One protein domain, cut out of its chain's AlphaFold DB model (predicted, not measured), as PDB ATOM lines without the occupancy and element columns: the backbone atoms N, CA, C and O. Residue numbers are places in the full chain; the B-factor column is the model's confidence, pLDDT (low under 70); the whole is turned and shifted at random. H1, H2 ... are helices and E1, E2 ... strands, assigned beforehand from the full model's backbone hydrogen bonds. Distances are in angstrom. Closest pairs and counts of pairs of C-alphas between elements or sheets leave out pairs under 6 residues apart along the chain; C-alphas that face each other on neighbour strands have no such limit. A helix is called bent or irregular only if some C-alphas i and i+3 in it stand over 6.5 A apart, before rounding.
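What this domain is: This is residues 7 to 112 of the 388 residues of an uncharacterized protein of Streptomyces sp. UH6 (UniProt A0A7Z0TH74). Four helices, H2, H3, H4 and H5, stand side by side as an up-and-down bundle, each running against the one before it in the chain, and the short helix H1 packs on the outside of H2 and H3. A small hairpin of two strands, E1 and E2, lies off to one side of the bundle, between H4 and H5 in the chain. The printed part has 106 residues, with five named helices and two named strands in the order H1 H2 H3 H4 E1 E2 H5; the sheet, E1 - E2, is antiparallel and the class is mostly helix. The whole is compact, with a radius of gyration of the C-alphas of 14.1 A, and spans 35 by 32 by 23 A.

How they stand to each other: The sheet is the hairpin of E1, residues 72 to 76, and E2, residues 82 to 86, antiparallel at 155 degrees. N 73 and O 85, 2.8 A apart, and N 83 and O 75, 3.0 A apart, are within hydrogen-bond range. H2, residues 17 to 30, and H3, residues 33 to 49, are apart from both strands. These two helices form a helical hairpin and touch, closest at the C-alphas of Val 28 and Arg 36, 5.7 A, at a shallow tilt of 14 degrees, opposite ways. H5, residues 94 to 111, touches H3, closest at the C-alphas of Ala 47 and Glu 107, 6.7 A, at a shallow tilt of 12 degrees, the same way. H4, residues 52 to 63, touches H5, closest at the C-alphas of Leu 55 and Ala 104, 5.5 A, at a shallow tilt of 25 degrees, opposite ways. H4 also touches H2, closest at the C-alphas of Arg 22 and Val 58, 6.7 A. H2 and H5 are close but not clearly touching, with their closest C-alphas, Val 28 and Val 96, 7.9 A apart. H1, residues 7 to 13, touches H2, closest at the C-alphas of Leu 13 and Leu 20, 4.9 A, and the two are a helical hairpin. H1 touches residues 35 to 42 of H3, closest at the C-alphas of Ala 7 and Glu 35, 5.1 A. Every O i to N i+4 pair is within hydrogen-bond range in H1 and H4; the count is 8 of 10 in H2, 11 of 13 in H3 and 13 of 14 in H5.

Where its parts are: E1 begins at C-alpha 72, (204.730, 268.159, 202.972), and measures 12.9 A; E2 measures 14.0 A. H5 is 26.2 A long and ends at C-alpha 111, (220.038, 276.435, 174.527). H3 is 25.6 A, H2 18.9 A and H4 16.5 A long. H2 and H3 are irregular: C-alphas 22 and 25 are 7.5 A apart, and C-alphas 45 and 48 are 7.4 A apart. H1 begins at C-alpha 7, (233.659, 266.045, 196.809).

The domain as a whole: The two C-alphas farthest apart are those of Glu 34 and Ser 79, 40.6 A. The printed part has no cut and no long link; the links from H4 to E1 and from E2 to H5, of 8 and 7 residues, are short. Mean pLDDT of the printed part is 91.0, and residues 66 to 70 are under 70.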
ATOM      1  N   ALA A   7     232.830 265.586 197.922       92.56
ATOM      2  CA  ALA A   7     233.659 266.045 196.809       92.56
ATOM      3  C   ALA A   7     234.108 264.884 195.900       92.56
ATOM      4  O   ALA A   7     234.001 264.954 194.671       92.56
ATOM      5  N   GLY A   8     234.567 263.769 196.470       93.31
ATOM      6  CA  GLY A   8     234.878 262.539 195.738       93.31
ATOM      7  C   GLY A   8     233.650 261.934 195.068       93.31
ATOM      8  O   GLY A   8     233.715 261.553 193.895       93.31
ATOM      9  N   ALA A   9     232.498 261.934 195.746       95.06
ATOM     10  CA  ALA A   9     231.237 261.516 195.138       95.06
ATOM     11  C   ALA A   9     230.850 262.393 193.932       95.06
ATOM     12  O   ALA A   9     230.432 261.851 192.904       95.06
ATOM     13  N   ALA A  10     231.021 263.716 194.015       95.38
ATOM     14  CA  ALA A  10     230.771 264.630 192.900       95.38
ATOM     15  C   ALA A  10     231.720 264.372 191.718       95.38
ATOM     16  O   ALA A  10     231.264 264.266 190.576       95.38
ATOM     17  N   ARG A  11     233.020 264.170 191.984       94.38
ATOM     18  CA  ARG A  11     234.019 263.808 190.961       94.38
ATOM     19  C   ARG A  11     233.674 262.505 190.244       94.38
ATOM     20  O   ARG A  11     233.755 262.442 189.018       94.38
ATOM     21  N   LEU A  12     233.243 261.480 190.978       95.31
ATOM     22  CA  LEU A  12     232.815 260.213 190.384       95.31
ATOM     23  C   LEU A  12     231.547 260.391 189.536       95.31
ATOM     24  O   LEU A  12     231.476 259.915 188.401       95.31
ATOM     25  N   LEU A  13     230.548 261.097 190.075       96.56
ATOM     26  CA  LEU A  13     229.272 261.336 189.401       96.56
ATOM     27  C   LEU A  13     229.396 262.251 188.182       96.56
ATOM     28  O   LEU A  13     228.538 262.183 187.308       96.56
ATOM     29  N   ALA A  14     230.464 263.038 188.062       96.25
ATOM     30  CA  ALA A  14     230.730 263.840 186.873       96.25
ATOM     31  C   ALA A  14     230.872 263.004 185.585       96.25
ATOM     32  O   ALA A  14     230.660 263.532 184.498       96.25
ATOM     33  N   ARG A  15     231.161 261.697 185.692       96.56
ATOM     34  CA  ARG A  15     231.136 260.748 184.559       96.56
ATOM     35  C   ARG A  15     229.717 260.381 184.102       96.56
ATOM     36  O   ARG A  15     229.541 259.760 183.062       96.56
ATOM     37  N   ALA A  16     228.703 260.735 184.889       97.38
ATOM     38  CA  ALA A  16     227.288 260.548 184.596       97.38
ATOM     39  C   ALA A  16     226.516 261.843 184.938       97.38
ATOM     40  O   ALA A  16     225.819 261.885 185.959       97.38
ATOM     41  N   PRO A  17     226.599 262.892 184.093       97.25
ATOM     42  CA  PRO A  17     226.120 264.247 184.401       97.25
ATOM     43  C   PRO A  17     224.682 264.304 184.931       97.25
ATOM     44  O   PRO A  17     224.399 264.911 185.963       97.25
ATOM     45  N   GLY A  18     223.762 263.572 184.296       96.88
ATOM     46  CA  GLY A  18     222.370 263.509 184.746       96.88
ATOM     47  C   GLY A  18     222.177 262.851 186.122       96.88
ATOM     48  O   GLY A  18     221.176 263.126 186.788       96.88
ATOM     49  N   ARG A  19     223.089 261.973 186.563       97.56
ATOM     50  CA  ARG A  19     223.087 261.405 187.924       97.56
ATOM     51  C   ARG A  19     223.689 262.382 188.929       97.56
ATOM     52  O   ARG A  19     223.160 262.445 190.035       97.56
ATOM     53  N   LEU A  20     224.725 263.142 188.550       98.06
ATOM     54  CA  LEU A  20     225.265 264.221 189.384       98.06
ATOM     55  C   LEU A  20     224.169 265.231 189.719       98.06
ATOM     56  O   LEU A  20     223.884 265.446 190.893       98.06
ATOM     57  N   PHE A  21     223.481 265.749 188.699       98.12
ATOM     58  CA  PHE A  21     222.430 266.755 188.865       98.12
ATOM     59  C   PHE A  21     221.291 266.285 189.779       98.12
ATOM     60  O   PHE A  21     220.882 266.992 190.696       98.12
ATOM     61  N   ARG A  22     220.838 265.036 189.619       96.38
ATOM     62  CA  ARG A  22     219.819 264.438 190.504       96.38
ATOM     63  C   ARG A  22     220.304 264.190 191.935       96.38
ATOM     64  O   ARG A  22     219.481 263.940 192.811       96.38
ATOM     65  N   ALA A  23     221.614 264.205 192.169       96.56
ATOM     66  CA  ALA A  23     222.217 263.986 193.476       96.56
ATOM     67  C   ALA A  23     222.626 265.286 194.189       96.56
ATOM     68  O   ALA A  23     223.003 265.192 195.357       96.56
ATOM     69  N   LEU A  24     222.534 266.458 193.543       96.56
ATOM     70  CA  LEU A  24     223.029 267.738 194.077       96.56
ATOM     71  C   LEU A  24     222.477 268.063 195.466       96.56
ATOM     72  O   LEU A  24     223.266 268.329 196.365       96.56
ATOM     73  N   ASP A  25     221.161 267.938 195.688       94.31
ATOM     74  CA  ASP A  25     220.563 268.159 197.019       94.31
ATOM     75  C   ASP A  25     221.224 267.294 198.096       94.31
ATOM     76  O   ASP A  25     221.569 267.769 199.174       94.31
ATOM     77  N   ARG A  26     221.447 266.013 197.796       93.25
ATOM     78  CA  ARG A  26     222.072 265.092 198.745       93.25
ATOM     79  C   ARG A  26     223.553 265.401 198.959       93.25
ATOM     80  O   ARG A  26     224.006 265.281 200.091       93.25
ATOM     81  N   LEU A  27     224.285 265.749 197.900       95.00
ATOM     82  CA  LEU A  27     225.711 266.078 197.973       95.00
ATOM     83  C   LEU A  27     225.929 267.346 198.798       95.00
ATOM     84  O   LEU A  27     226.676 267.312 199.766       95.00
ATOM     85  N   VAL A  28     225.201 268.421 198.492       93.94
ATOM     86  CA  VAL A  28     225.307 269.705 199.200       93.94
ATOM     87  C   VAL A  28     224.964 269.564 200.683       93.94
ATOM     88  O   VAL A  28     225.638 270.151 201.525       93.94
ATOM     89  N   ARG A  29     223.942 268.765 201.024       91.12
ATOM     90  CA  ARG A  29     223.553 268.534 202.425       91.12
ATOM     91  C   ARG A  29     224.563 267.717 203.224       91.12
ATOM     92  O   ARG A  29     224.562 267.823 204.443       91.12
ATOM     93  N   ALA A  30     225.350 266.870 202.568       90.69
ATOM     94  CA  ALA A  30     226.386 266.084 203.233       90.69
ATOM     95  C   ALA A  30     227.746 266.793 203.268       90.69
ATOM     96  O   ALA A  30     228.584 266.422 204.075       90.69
ATOM     97  N   ALA A  31     227.939 267.788 202.402       91.50
ATOM     98  CA  ALA A  31     229.188 268.507 202.226       91.50
ATOM     99  C   ALA A  31     229.414 269.589 203.296       91.50
ATOM    100  O   ALA A  31     228.498 270.363 203.624       91.50
ATOM    101  N   GLY A  32     230.665 269.698 203.751       90.75
ATOM    102  CA  GLY A  32     231.210 270.906 204.376       90.75
ATOM    103  C   GLY A  32     231.352 272.065 203.379       90.75
ATOM    104  O   GLY A  32     231.031 271.930 202.201       90.75
ATOM    105  N   GLU A  33     231.816 273.230 203.831       88.44
ATOM    106  CA  GLU A  33     231.903 274.434 202.988       88.44
ATOM    107  C   GLU A  33     232.822 274.252 201.768       88.44
ATOM    108  O   GLU A  33     232.372 274.439 200.638       88.44
ATOM    109  N   GLU A  34     234.054 273.780 201.970       89.38
ATOM    110  CA  GLU A  34     235.015 273.525 200.884       89.38
ATOM    111  C   GLU A  34     234.506 272.468 199.886       89.38
ATOM    112  O   GLU A  34     234.642 272.609 198.668       89.38
ATOM    113  N   GLU A  35     233.851 271.417 200.385       93.62
ATOM    114  CA  GLU A  35     233.280 270.367 199.542       93.62
ATOM    115  C   GLU A  35     232.095 270.868 198.704       93.62
ATOM    116  O   GLU A  35     231.885 270.381 197.592       93.62
ATOM    117  N   ARG A  36     231.319 271.845 199.197       94.81
ATOM    118  CA  ARG A  36     230.220 272.452 198.425       94.81
ATOM    119  C   ARG A  36     230.752 273.191 197.208       94.81
ATOM    120  O   ARG A  36     230.149 273.059 196.145       94.81
ATOM    121  N   THR A  37     231.880 273.888 197.336       95.00
ATOM    122  CA  THR A  37     232.567 274.510 196.195       95.00
ATOM    123  C   THR A  37     232.937 273.453 195.157       95.00
ATOM    124  O   THR A  37     232.537 273.560 194.003       95.00
ATOM    125  N   ALA A  38     233.544 272.338 195.577       95.31
ATOM    126  CA  ALA A  38     233.873 271.242 194.661       95.31
ATOM    127  C   ALA A  38     232.634 270.615 193.977       95.31
ATOM    128  O   ALA A  38     232.702 270.180 192.823       95.31
ATOM    129  N   VAL A  39     231.491 270.549 194.672       97.00
ATOM    130  CA  VAL A  39     230.212 270.094 194.095       97.00
ATOM    131  C   VAL A  39     229.694 271.083 193.046       97.00
ATOM    132  O   VAL A  39     229.234 270.638 191.992       97.00
ATOM    133  N   LEU A  40     229.772 272.392 193.313       97.31
ATOM    134  CA  LEU A  40     229.375 273.453 192.381       97.31
ATOM    135  C   LEU A  40     230.237 273.431 191.115       97.31
ATOM    136  O   LEU A  40     229.684 273.325 190.021       97.31
ATOM    137  N   ASP A  41     231.561 273.387 191.258       97.00
ATOM    138  CA  ASP A  41     232.501 273.316 190.130       97.00
ATOM    139  C   ASP A  41     232.241 272.076 189.263       97.00
ATOM    140  O   ASP A  41     232.275 272.104 188.027       97.00
ATOM    141  N   ALA A  42     231.955 270.940 189.909       97.50
ATOM    142  CA  ALA A  42     231.610 269.719 189.201       97.50
ATOM    143  C   ALA A  42     230.281 269.841 188.446       97.50
ATOM    144  O   ALA A  42     230.176 269.292 187.346       97.50
ATOM    145  N   ALA A  43     229.287 270.526 189.020       98.19
ATOM    146  CA  ALA A  43     227.998 270.771 188.384       98.19
ATOM    147  C   ALA A  43     228.145 271.698 187.172       98.19
ATOM    148  O   ALA A  43     227.655 271.351 186.098       98.19
ATOM    149  N   GLU A  44     228.866 272.811 187.318       98.12
ATOM    150  CA  GLU A  44     229.107 273.787 186.252       98.12
ATOM    151  C   GLU A  44     229.784 273.136 185.046       98.12
ATOM    152  O   GLU A  44     229.269 273.176 183.926       98.12
ATOM    153  N   ARG A  45     230.877 272.407 185.289       97.94
ATOM    154  CA  ARG A  45     231.641 271.729 184.237       97.94
ATOM    155  C   ARG A  45     230.814 270.731 183.422       97.94
ATOM    156  O   ARG A  45     231.109 270.516 182.246       97.94
ATOM    157  N   VAL A  46     229.827 270.064 184.029       98.19
ATOM    158  CA  VAL A  46     229.023 269.041 183.330       98.19
ATOM    159  C   VAL A  46     227.640 269.518 182.901       98.19
ATOM    160  O   VAL A  46     226.983 268.781 182.168       98.19
ATOM    161  N   ALA A  47     227.199 270.716 183.300       98.06
ATOM    162  CA  ALA A  47     225.898 271.276 182.927       98.06
ATOM    163  C   ALA A  47     225.609 271.196 181.410       98.06
ATOM    164  O   ALA A  47     224.519 270.730 181.059       98.06
ATOM    165  N   PRO A  48     226.575 271.475 180.499       97.69
ATOM    166  CA  PRO A  48     226.387 271.323 179.051       97.69
ATOM    167  C   PRO A  48     225.963 269.924 178.581       97.69
ATOM    168  O   PRO A  48     225.386 269.778 177.512       97.69
ATOM    169  N   GLN A  49     226.259 268.885 179.363       97.50
ATOM    170  CA  GLN A  49     226.022 267.479 179.014       97.50
ATOM    171  C   GLN A  49     224.729 266.926 179.634       97.50
ATOM    172  O   GLN A  49     224.385 265.754 179.466       97.50
ATOM    173  N   VAL A  50     224.023 267.738 180.420       97.62
ATOM    174  CA  VAL A  50     222.786 267.357 181.102       97.62
ATOM    175  C   VAL A  50     221.611 267.723 180.212       97.62
ATOM    176  O   VAL A  50     221.523 268.863 179.787       97.62
ATOM    177  N   SER A  51     220.675 266.804 179.966       96.25
ATOM    178  CA  SER A  51     219.458 267.105 179.190       96.25
ATOM    179  C   SER A  51     218.647 268.251 179.810       96.25
ATOM    180  O   SER A  51     218.497 268.261 181.040       96.25
ATOM    181  N   GLY A  52     218.019 269.111 179.005       96.38
ATOM    182  CA  GLY A  52     217.250 270.260 179.509       96.38
ATOM    183  C   GLY A  52     216.127 269.872 180.475       96.38
ATOM    184  O   GLY A  52     215.945 270.495 181.519       96.38
ATOM    185  N   ARG A  53     215.472 268.726 180.248       95.50
ATOM    186  CA  ARG A  53     214.479 268.165 181.185       95.50
ATOM    187  C   ARG A  53     215.030 267.930 182.596       95.50
ATOM    188  O   ARG A  53     214.303 268.078 183.576       95.50
ATOM    189  N   VAL A  54     216.295 267.521 182.719       96.69
ATOM    190  CA  VAL A  54     216.944 267.293 184.022       96.69
ATOM    191  C   VAL A  54     217.323 268.610 184.678       96.69
ATOM    192  O   VAL A  54     217.111 268.726 185.880       96.69
ATOM    193  N   LEU A  55     217.812 269.584 183.907       97.56
ATOM    194  CA  LEU A  55     218.068 270.938 184.403       97.56
ATOM    195  C   LEU A  55     216.792 271.542 184.994       97.56
ATOM    196  O   LEU A  55     216.788 271.896 186.166       97.56
ATOM    197  N   LEU A  56     215.685 271.513 184.243       97.19
ATOM    198  CA  LEU A  56     214.370 271.963 184.710       97.19
ATOM    199  C   LEU A  56     213.896 271.181 185.943       97.19
ATOM    200  O   LEU A  56     213.452 271.772 186.919       97.19
ATOM    201  N   SER A  57     214.043 269.851 185.953       95.31
ATOM    202  CA  SER A  57     213.637 269.037 187.114       95.31
ATOM    203  C   SER A  57     214.418 269.391 188.384       95.31
ATOM    204  O   SER A  57     213.867 269.351 189.483       95.31
ATOM    205  N   VAL A  58     215.713 269.698 188.255       95.69
ATOM    206  CA  VAL A  58     216.555 270.124 189.381       95.69
ATOM    207  C   VAL A  58     216.223 271.555 189.788       95.69
ATOM    208  O   VAL A  58     216.078 271.815 190.976       95.69
ATOM    209  N   ARG A  59     216.037 272.457 188.826       95.88
ATOM    210  CA  ARG A  59     215.622 273.843 189.055       95.88
ATOM    211  C   ARG A  59     214.285 273.928 189.800       95.88
ATOM    212  O   ARG A  59     214.190 274.679 190.767       95.88
ATOM    213  N   GLU A  60     213.297 273.112 189.423       94.56
ATOM    214  CA  GLU A  60     212.029 272.962 190.156       94.56
ATOM    215  C   GLU A  60     212.271 272.422 191.572       94.56
ATOM    216  O   GLU A  60     211.713 272.914 192.552       94.56
ATOM    217  N   HIS A  61     213.122 271.399 191.704       92.88
ATOM    218  CA  HIS A  61     213.428 270.807 193.003       92.88
ATOM    219  C   HIS A  61     214.053 271.812 193.977       92.88
ATOM    220  O   HIS A  61     213.685 271.821 195.149       92.88
ATOM    221  N   LEU A  62     214.994 272.632 193.504       92.56
ATOM    222  CA  LEU A  62     215.687 273.639 194.309       92.56
ATOM    223  C   LEU A  62     214.730 274.738 194.776       92.56
ATOM    224  O   LEU A  62     214.790 275.141 195.937       92.56
ATOM    225  N   GLU A  63     213.809 275.173 193.919       89.56
ATOM    226  CA  GLU A  63     212.781 276.152 194.284       89.56
ATOM    227  C   GLU A  63     211.906 275.651 195.436       89.56
ATOM    228  O   GLU A  63     211.750 276.335 196.446       89.56
ATOM    229  N   ASN A  64     211.463 274.398 195.347       88.50
ATOM    230  CA  ASN A  64     210.638 273.739 196.361       88.50
ATOM    231  C   ASN A  64     211.440 273.191 197.557       88.50
ATOM    232  O   ASN A  64     210.912 272.422 198.357       88.50
ATOM    233  N   ARG A  65     212.739 273.502 197.668       85.25
ATOM    234  CA  ARG A  65     213.580 273.008 198.768       85.25
ATOM    235  C   ARG A  65     213.580 273.926 199.985       85.25
ATOM    236  O   ARG A  65     213.824 273.432 201.084       85.25
ATOM    237  N   GLY A  66     213.415 275.230 199.780       66.81
ATOM    238  CA  GLY A  66     213.674 276.259 200.796       66.81
ATOM    239  C   GLY A  66     212.468 276.678 201.625       66.81
ATOM    240  O   GLY A  66     212.545 277.705 202.290       66.81
ATOM    241  N   GLY A  67     211.374 275.934 201.551       57.47
ATOM    242  CA  GLY A  67     210.218 276.179 202.382       57.47
ATOM    243  C   GLY A  67     210.368 275.551 203.779       57.47
ATOM    244  O   GLY A  67     211.271 274.746 204.026       57.47
ATOM    245  N   GLY A  68     209.597 276.047 204.742       52.81
ATOM    246  CA  GLY A  68     209.862 275.913 206.179       52.81
ATOM    247  C   GLY A  68     209.850 274.479 206.731       52.81
ATOM    248  O   GLY A  68     209.452 273.510 206.085       52.81
ATOM    249  N   ILE A  69     210.270 274.334 207.993       47.81
ATOM    250  CA  ILE A  69     210.111 273.081 208.746       47.81
ATOM    251  C   ILE A  69     208.611 272.748 208.821       47.81
ATOM    252  O   ILE A  69     207.828 273.561 209.304       47.81
ATOM    253  N   GLY A  70     208.217 271.549 208.374       54.84
ATOM    254  CA  GLY A  70     206.825 271.074 208.421       54.84
ATOM    255  C   GLY A  70     206.100 271.015 207.073       54.84
ATOM    256  O   GLY A  70     204.965 270.535 207.022       54.84
ATOM    257  N   GLU A  71     206.749 271.427 205.983       73.44
ATOM    258  CA  GLU A  71     206.203 271.265 204.633       73.44
ATOM    259  C   GLU A  71     206.046 269.797 204.234       73.44
ATOM    260  O   GLU A  71     206.804 268.918 204.657       73.44
ATOM    261  N   GLN A  72     205.034 269.516 203.411       80.25
ATOM    262  CA  GLN A  72     204.730 268.159 202.972       80.25
ATOM    263  C   GLN A  72     205.546 267.779 201.737       80.25
ATOM    264  O   GLN A  72     205.465 268.395 200.675       80.25
ATOM    265  N   ARG A  73     206.283 266.672 201.826       85.50
ATOM    266  CA  ARG A  73     206.885 266.016 200.668       85.50
ATOM    267  C   ARG A  73     205.900 265.059 200.040       85.50
ATOM    268  O   ARG A  73     205.558 264.033 200.623       85.50
ATOM    269  N   LEU A  74     205.550 265.351 198.798       85.81
ATOM    270  CA  LEU A  74     204.773 264.461 197.956       85.81
ATOM    271  C   LEU A  74     205.672 263.457 197.225       85.81
ATOM    272  O   LEU A  74     206.651 263.823 196.567       85.81
ATOM    273  N   PHE A  75     205.292 262.186 197.278       86.94
ATOM    274  CA  PHE A  75     205.920 261.112 196.523       86.94
ATOM    275  C   PHE A  75     204.896 260.442 195.624       86.94
ATOM    276  O   PHE A  75     203.878 259.950 196.100       86.94
ATOM    277  N   LEU A  76     205.209 260.352 194.331       84.88
ATOM    278  CA  LEU A  76     204.432 259.586 193.364       84.88
ATOM    279  C   LEU A  76     205.254 258.423 192.822       84.88
ATOM    280  O   LEU A  76     206.421 258.585 192.447       84.88
ATOM    281  N   ASN A  77     204.639 257.248 192.735       82.75
ATOM    282  CA  ASN A  77     205.225 256.134 191.998       82.75
ATOM    283  C   ASN A  77     204.918 256.243 190.486       82.75
ATOM    284  O   ASN A  77     204.242 257.159 190.020       82.75
ATOM    285  N   ARG A  78     205.445 255.302 189.688       77.94
ATOM    286  CA  ARG A  78     205.236 255.292 188.227       77.94
ATOM    287  C   ARG A  78     203.774 255.107 187.812       77.94
ATOM    288  O   ARG A  78     203.437 255.530 186.716       77.94
ATOM    289  N   SER A  79     202.957 254.507 188.669       75.62
ATOM    290  CA  SER A  79     201.548 254.207 188.422       75.62
ATOM    291  C   SER A  79     200.593 255.225 189.059       75.62
ATOM    292  O   SER A  79     199.413 254.952 189.208       75.62
ATOM    293  N   GLY A  80     201.085 256.399 189.478       80.00
ATOM    294  CA  GLY A  80     200.232 257.475 189.994       80.00
ATOM    295  C   GLY A  80     199.801 257.341 191.452       80.00
ATOM    296  O   GLY A  80     199.073 258.199 191.946       80.00
ATOM    297  N   ARG A  81     200.261 256.310 192.170       86.31
ATOM    298  CA  ARG A  81     200.023 256.197 193.611       86.31
ATOM    299  C   ARG A  81     200.820 257.260 194.347       86.31
ATOM    300  O   ARG A  81     202.047 257.308 194.200       86.31
ATOM    301  N   ALA A  82     200.128 258.052 195.159       86.56
ATOM    302  CA  ALA A  82     200.724 259.145 195.910       86.56
ATOM    303  C   ALA A  82     200.699 258.901 197.423       86.56
ATOM    304  O   ALA A  82     199.806 258.237 197.949       86.56
ATOM    305  N   TRP A  83     201.691 259.449 198.118       86.50
ATOM    306  CA  TRP A  83     201.678 259.620 199.570       86.50
ATOM    307  C   TRP A  83     202.443 260.895 199.940       86.50
ATOM    308  O   TRP A  83     203.354 261.308 199.216       86.50
ATOM    309  N   ALA A  84     202.055 261.515 201.052       86.62
ATOM    310  CA  ALA A  84     202.697 262.704 201.599       86.62
ATOM    311  C   ALA A  84     203.287 262.413 202.983       86.62
ATOM    312  O   ALA A  84     202.792 261.559 203.719       86.62
ATOM    313  N   THR A  85     204.366 263.109 203.324       86.38
ATOM    314  CA  THR A  85     205.003 263.039 204.643       86.38
ATOM    315  C   THR A  85     205.737 264.342 204.939       86.38
ATOM    316  O   THR A  85     206.204 264.978 203.993       86.38
ATOM    317  N   PRO A  86     205.899 264.739 206.211       84.62
ATOM    318  CA  PRO A  86     206.696 265.912 206.556       84.62
ATOM    319  C   PRO A  86     208.127 265.856 205.994       84.62
ATOM    320  O   PRO A  86     208.779 264.805 206.007       84.62
ATOM    321  N   ASP A  87     208.646 266.990 205.517       85.81
ATOM    322  CA  ASP A  87     210.055 267.114 205.155       85.81
ATOM    323  C   ASP A  87     210.933 267.193 206.407       85.81
ATOM    324  O   ASP A  87     210.927 268.179 207.139       85.81
ATOM    325  N   THR A  88     211.727 266.152 206.638       86.19
ATOM    326  CA  THR A  88     212.694 266.071 207.741       86.19
ATOM    327  C   THR A  88     214.139 266.293 207.286       86.19
ATOM    328  O   THR A  88     215.079 266.087 208.056       86.19
ATOM    329  N   ARG A  89     214.369 266.676 206.023       86.94
ATOM    330  CA  ARG A  89     215.726 266.867 205.489       86.94
ATOM    331  C   ARG A  89     216.340 268.178 206.007       86.94
ATOM    332  O   ARG A  89     215.684 269.217 205.903       86.94
ATOM    333  N   PRO A  90     217.632 268.196 206.399       85.00
ATOM    334  CA  PRO A  90     218.340 269.430 206.756       85.00
ATOM    335  C   PRO A  90     218.317 270.451 205.619       85.00
ATOM    336  O   PRO A  90     218.555 270.065 204.471       85.00
ATOM    337  N   GLY A  91     218.037 271.720 205.924       82.38
ATOM    338  CA  GLY A  91     217.966 272.802 204.939       82.38
ATOM    339  C   GLY A  91     219.210 272.904 204.047       82.38
ATOM    340  O   GLY A  91     220.305 272.479 204.417       82.38
ATOM    341  N   MET A  92     219.033 273.450 202.845       87.25
ATOM    342  CA  MET A  92     220.143 273.750 201.937       87.25
ATOM    343  C   MET A  92     220.626 275.188 202.181       87.25
ATOM    344  O   MET A  92     219.775 276.075 202.268       87.25
ATOM    345  N   PRO A  93     221.947 275.453 202.245       89.75
ATOM    346  CA  PRO A  93     222.461 276.818 202.319       89.75
ATOM    347  C   PRO A  93     221.926 277.678 201.170       89.75
ATOM    348  O   PRO A  93     222.009 277.276 200.006       89.75
ATOM    349  N   GLN A  94     221.398 278.862 201.494       90.06
ATOM    350  CA  GLN A  94     220.726 279.735 200.529       90.06
ATOM    351  C   GLN A  94     221.621 280.082 199.331       90.06
ATOM    352  O   GLN A  94     221.199 279.868 198.198       90.06
ATOM    353  N   GLY A  95     222.870 280.500 199.570       92.88
ATOM    354  CA  GLY A  95     223.798 280.858 198.491       92.88
ATOM    355  C   GLY A  95     224.111 279.698 197.537       92.88
ATOM    356  O   GLY A  95     224.174 279.890 196.328       92.88
ATOM    357  N   VAL A  96     224.215 278.462 198.043       93.81
ATOM    358  CA  VAL A  96     224.438 277.276 197.190       93.81
ATOM    359  C   VAL A  96     223.195 276.959 196.358       93.81
ATOM    360  O   VAL A  96     223.303 276.610 195.183       93.81
ATOM    361  N   ARG A  97     222.003 277.098 196.949       94.06
ATOM    362  CA  ARG A  97     220.732 276.918 196.239       94.06
ATOM    363  C   ARG A  97     220.585 277.930 195.104       94.06
ATOM    364  O   ARG A  97     220.216 277.540 193.998       94.06
ATOM    365  N   GLU A  98     220.877 279.199 195.368       95.25
ATOM    366  CA  GLU A  98     220.830 280.285 194.383       95.25
ATOM    367  C   GLU A  98     221.855 280.073 193.266       95.25
ATOM    368  O   GLU A  98     221.490 280.151 192.096       95.25
ATOM    369  N   ALA A  99     223.091 279.686 193.599       97.00
ATOM    370  CA  ALA A  99     224.125 279.378 192.610       97.00
ATOM    371  C   ALA A  99     223.720 278.223 191.674       97.00
ATOM    372  O   ALA A  99     223.834 278.340 190.455       97.00
ATOM    373  N   LEU A 100     223.186 277.122 192.216       97.44
ATOM    374  CA  LEU A 100     222.711 275.994 191.404       97.44
ATOM    375  C   LEU A 100     221.490 276.351 190.541       97.44
ATOM    376  O   LEU A 100     221.356 275.855 189.423       97.44
ATOM    377  N   THR A 101     220.606 277.200 191.065       96.56
ATOM    378  CA  THR A 101     219.432 277.722 190.349       96.56
ATOM    379  C   THR A 101     219.881 278.578 189.164       96.56
ATOM    380  O   THR A 101     219.478 278.314 188.034       96.56
ATOM    381  N   ALA A 102     220.788 279.529 189.402       97.31
ATOM    382  CA  ALA A 102     221.353 280.393 188.373       97.31
ATOM    383  C   ALA A 102     222.135 279.603 187.315       97.31
ATOM    384  O   ALA A 102     222.002 279.886 186.126       97.31
ATOM    385  N   LEU A 103     222.896 278.579 187.723       98.19
ATOM    386  CA  LEU A 103     223.592 277.678 186.805       98.19
ATOM    387  C   LEU A 103     222.611 276.967 185.862       98.19
ATOM    388  O   LEU A 103     222.844 276.916 184.655       98.19
ATOM    389  N   ALA A 104     221.512 276.424 186.396       97.75
ATOM    390  CA  ALA A 104     220.499 275.758 185.582       97.75
ATOM    391  C   ALA A 104     219.832 276.736 184.600       97.75
ATOM    392  O   ALA A 104     219.727 276.416 183.417       97.75
ATOM    393  N   ASP A 105     219.446 277.928 185.059       97.50
ATOM    394  CA  ASP A 105     218.775 278.936 184.228       97.50
ATOM    395  C   ASP A 105     219.716 279.521 183.157       97.50
ATOM    396  O   ASP A 105     219.300 279.764 182.024       97.50
ATOM    397  N   ALA A 106     221.004 279.712 183.464       97.19
ATOM    398  CA  ALA A 106     222.012 280.133 182.490       97.19
ATOM    399  C   ALA A 106     222.244 279.068 181.407       97.19
ATOM    400  O   ALA A 106     222.270 279.382 180.216       97.19
ATOM    401  N   GLU A 107     222.362 277.801 181.811       98.00
ATOM    402  CA  GLU A 107     222.530 276.695 180.871       98.00
ATOM    403  C   GLU A 107     221.285 276.497 179.994       98.00
ATOM    404  O   GLU A 107     221.419 276.230 178.800       98.00
ATOM    405  N   LEU A 108     220.079 276.670 180.549       97.38
ATOM    406  CA  LEU A 108     218.829 276.638 179.786       97.38
ATOM    407  C   LEU A 108     218.774 277.777 178.761       97.38
ATOM    408  O   LEU A 108     218.527 277.507 177.588       97.38
ATOM    409  N   ARG A 109     219.074 279.022 179.160       96.38
ATOM    410  CA  ARG A 109     219.105 280.180 178.244       96.38
ATOM    411  C   ARG A 109     220.067 279.986 177.081       96.38
ATOM    412  O   ARG A 109     219.700 280.265 175.946       96.38
ATOM    413  N   ARG A 110     221.250 279.410 177.321       95.88
ATOM    414  CA  ARG A 110     222.227 279.119 176.256       95.88
ATOM    415  C   ARG A 110     221.678 278.200 175.155       95.88
ATOM    416  O   ARG A 110     222.193 278.208 174.041       95.88
ATOM    417  N   ARG A 111     220.667 277.383 175.463       95.56
ATOM    418  CA  ARG A 111     220.038 276.435 174.527       95.56
ATOM    419  C   ARG A 111     218.765 276.972 173.886       95.56
ATOM    420  O   ARG A 111     218.265 276.361 172.945       95.56
ATOM    421  N   LEU A 112     218.210 278.055 174.423       95.00
ATOM    422  CA  LEU A 112     217.008 278.678 173.892       95.00
ATOM    423  C   LEU A 112     217.361 279.587 172.702       95.00
ATOM    424  O   LEU A 112     218.472 280.121 172.641       95.00
TER     425      LEU A 112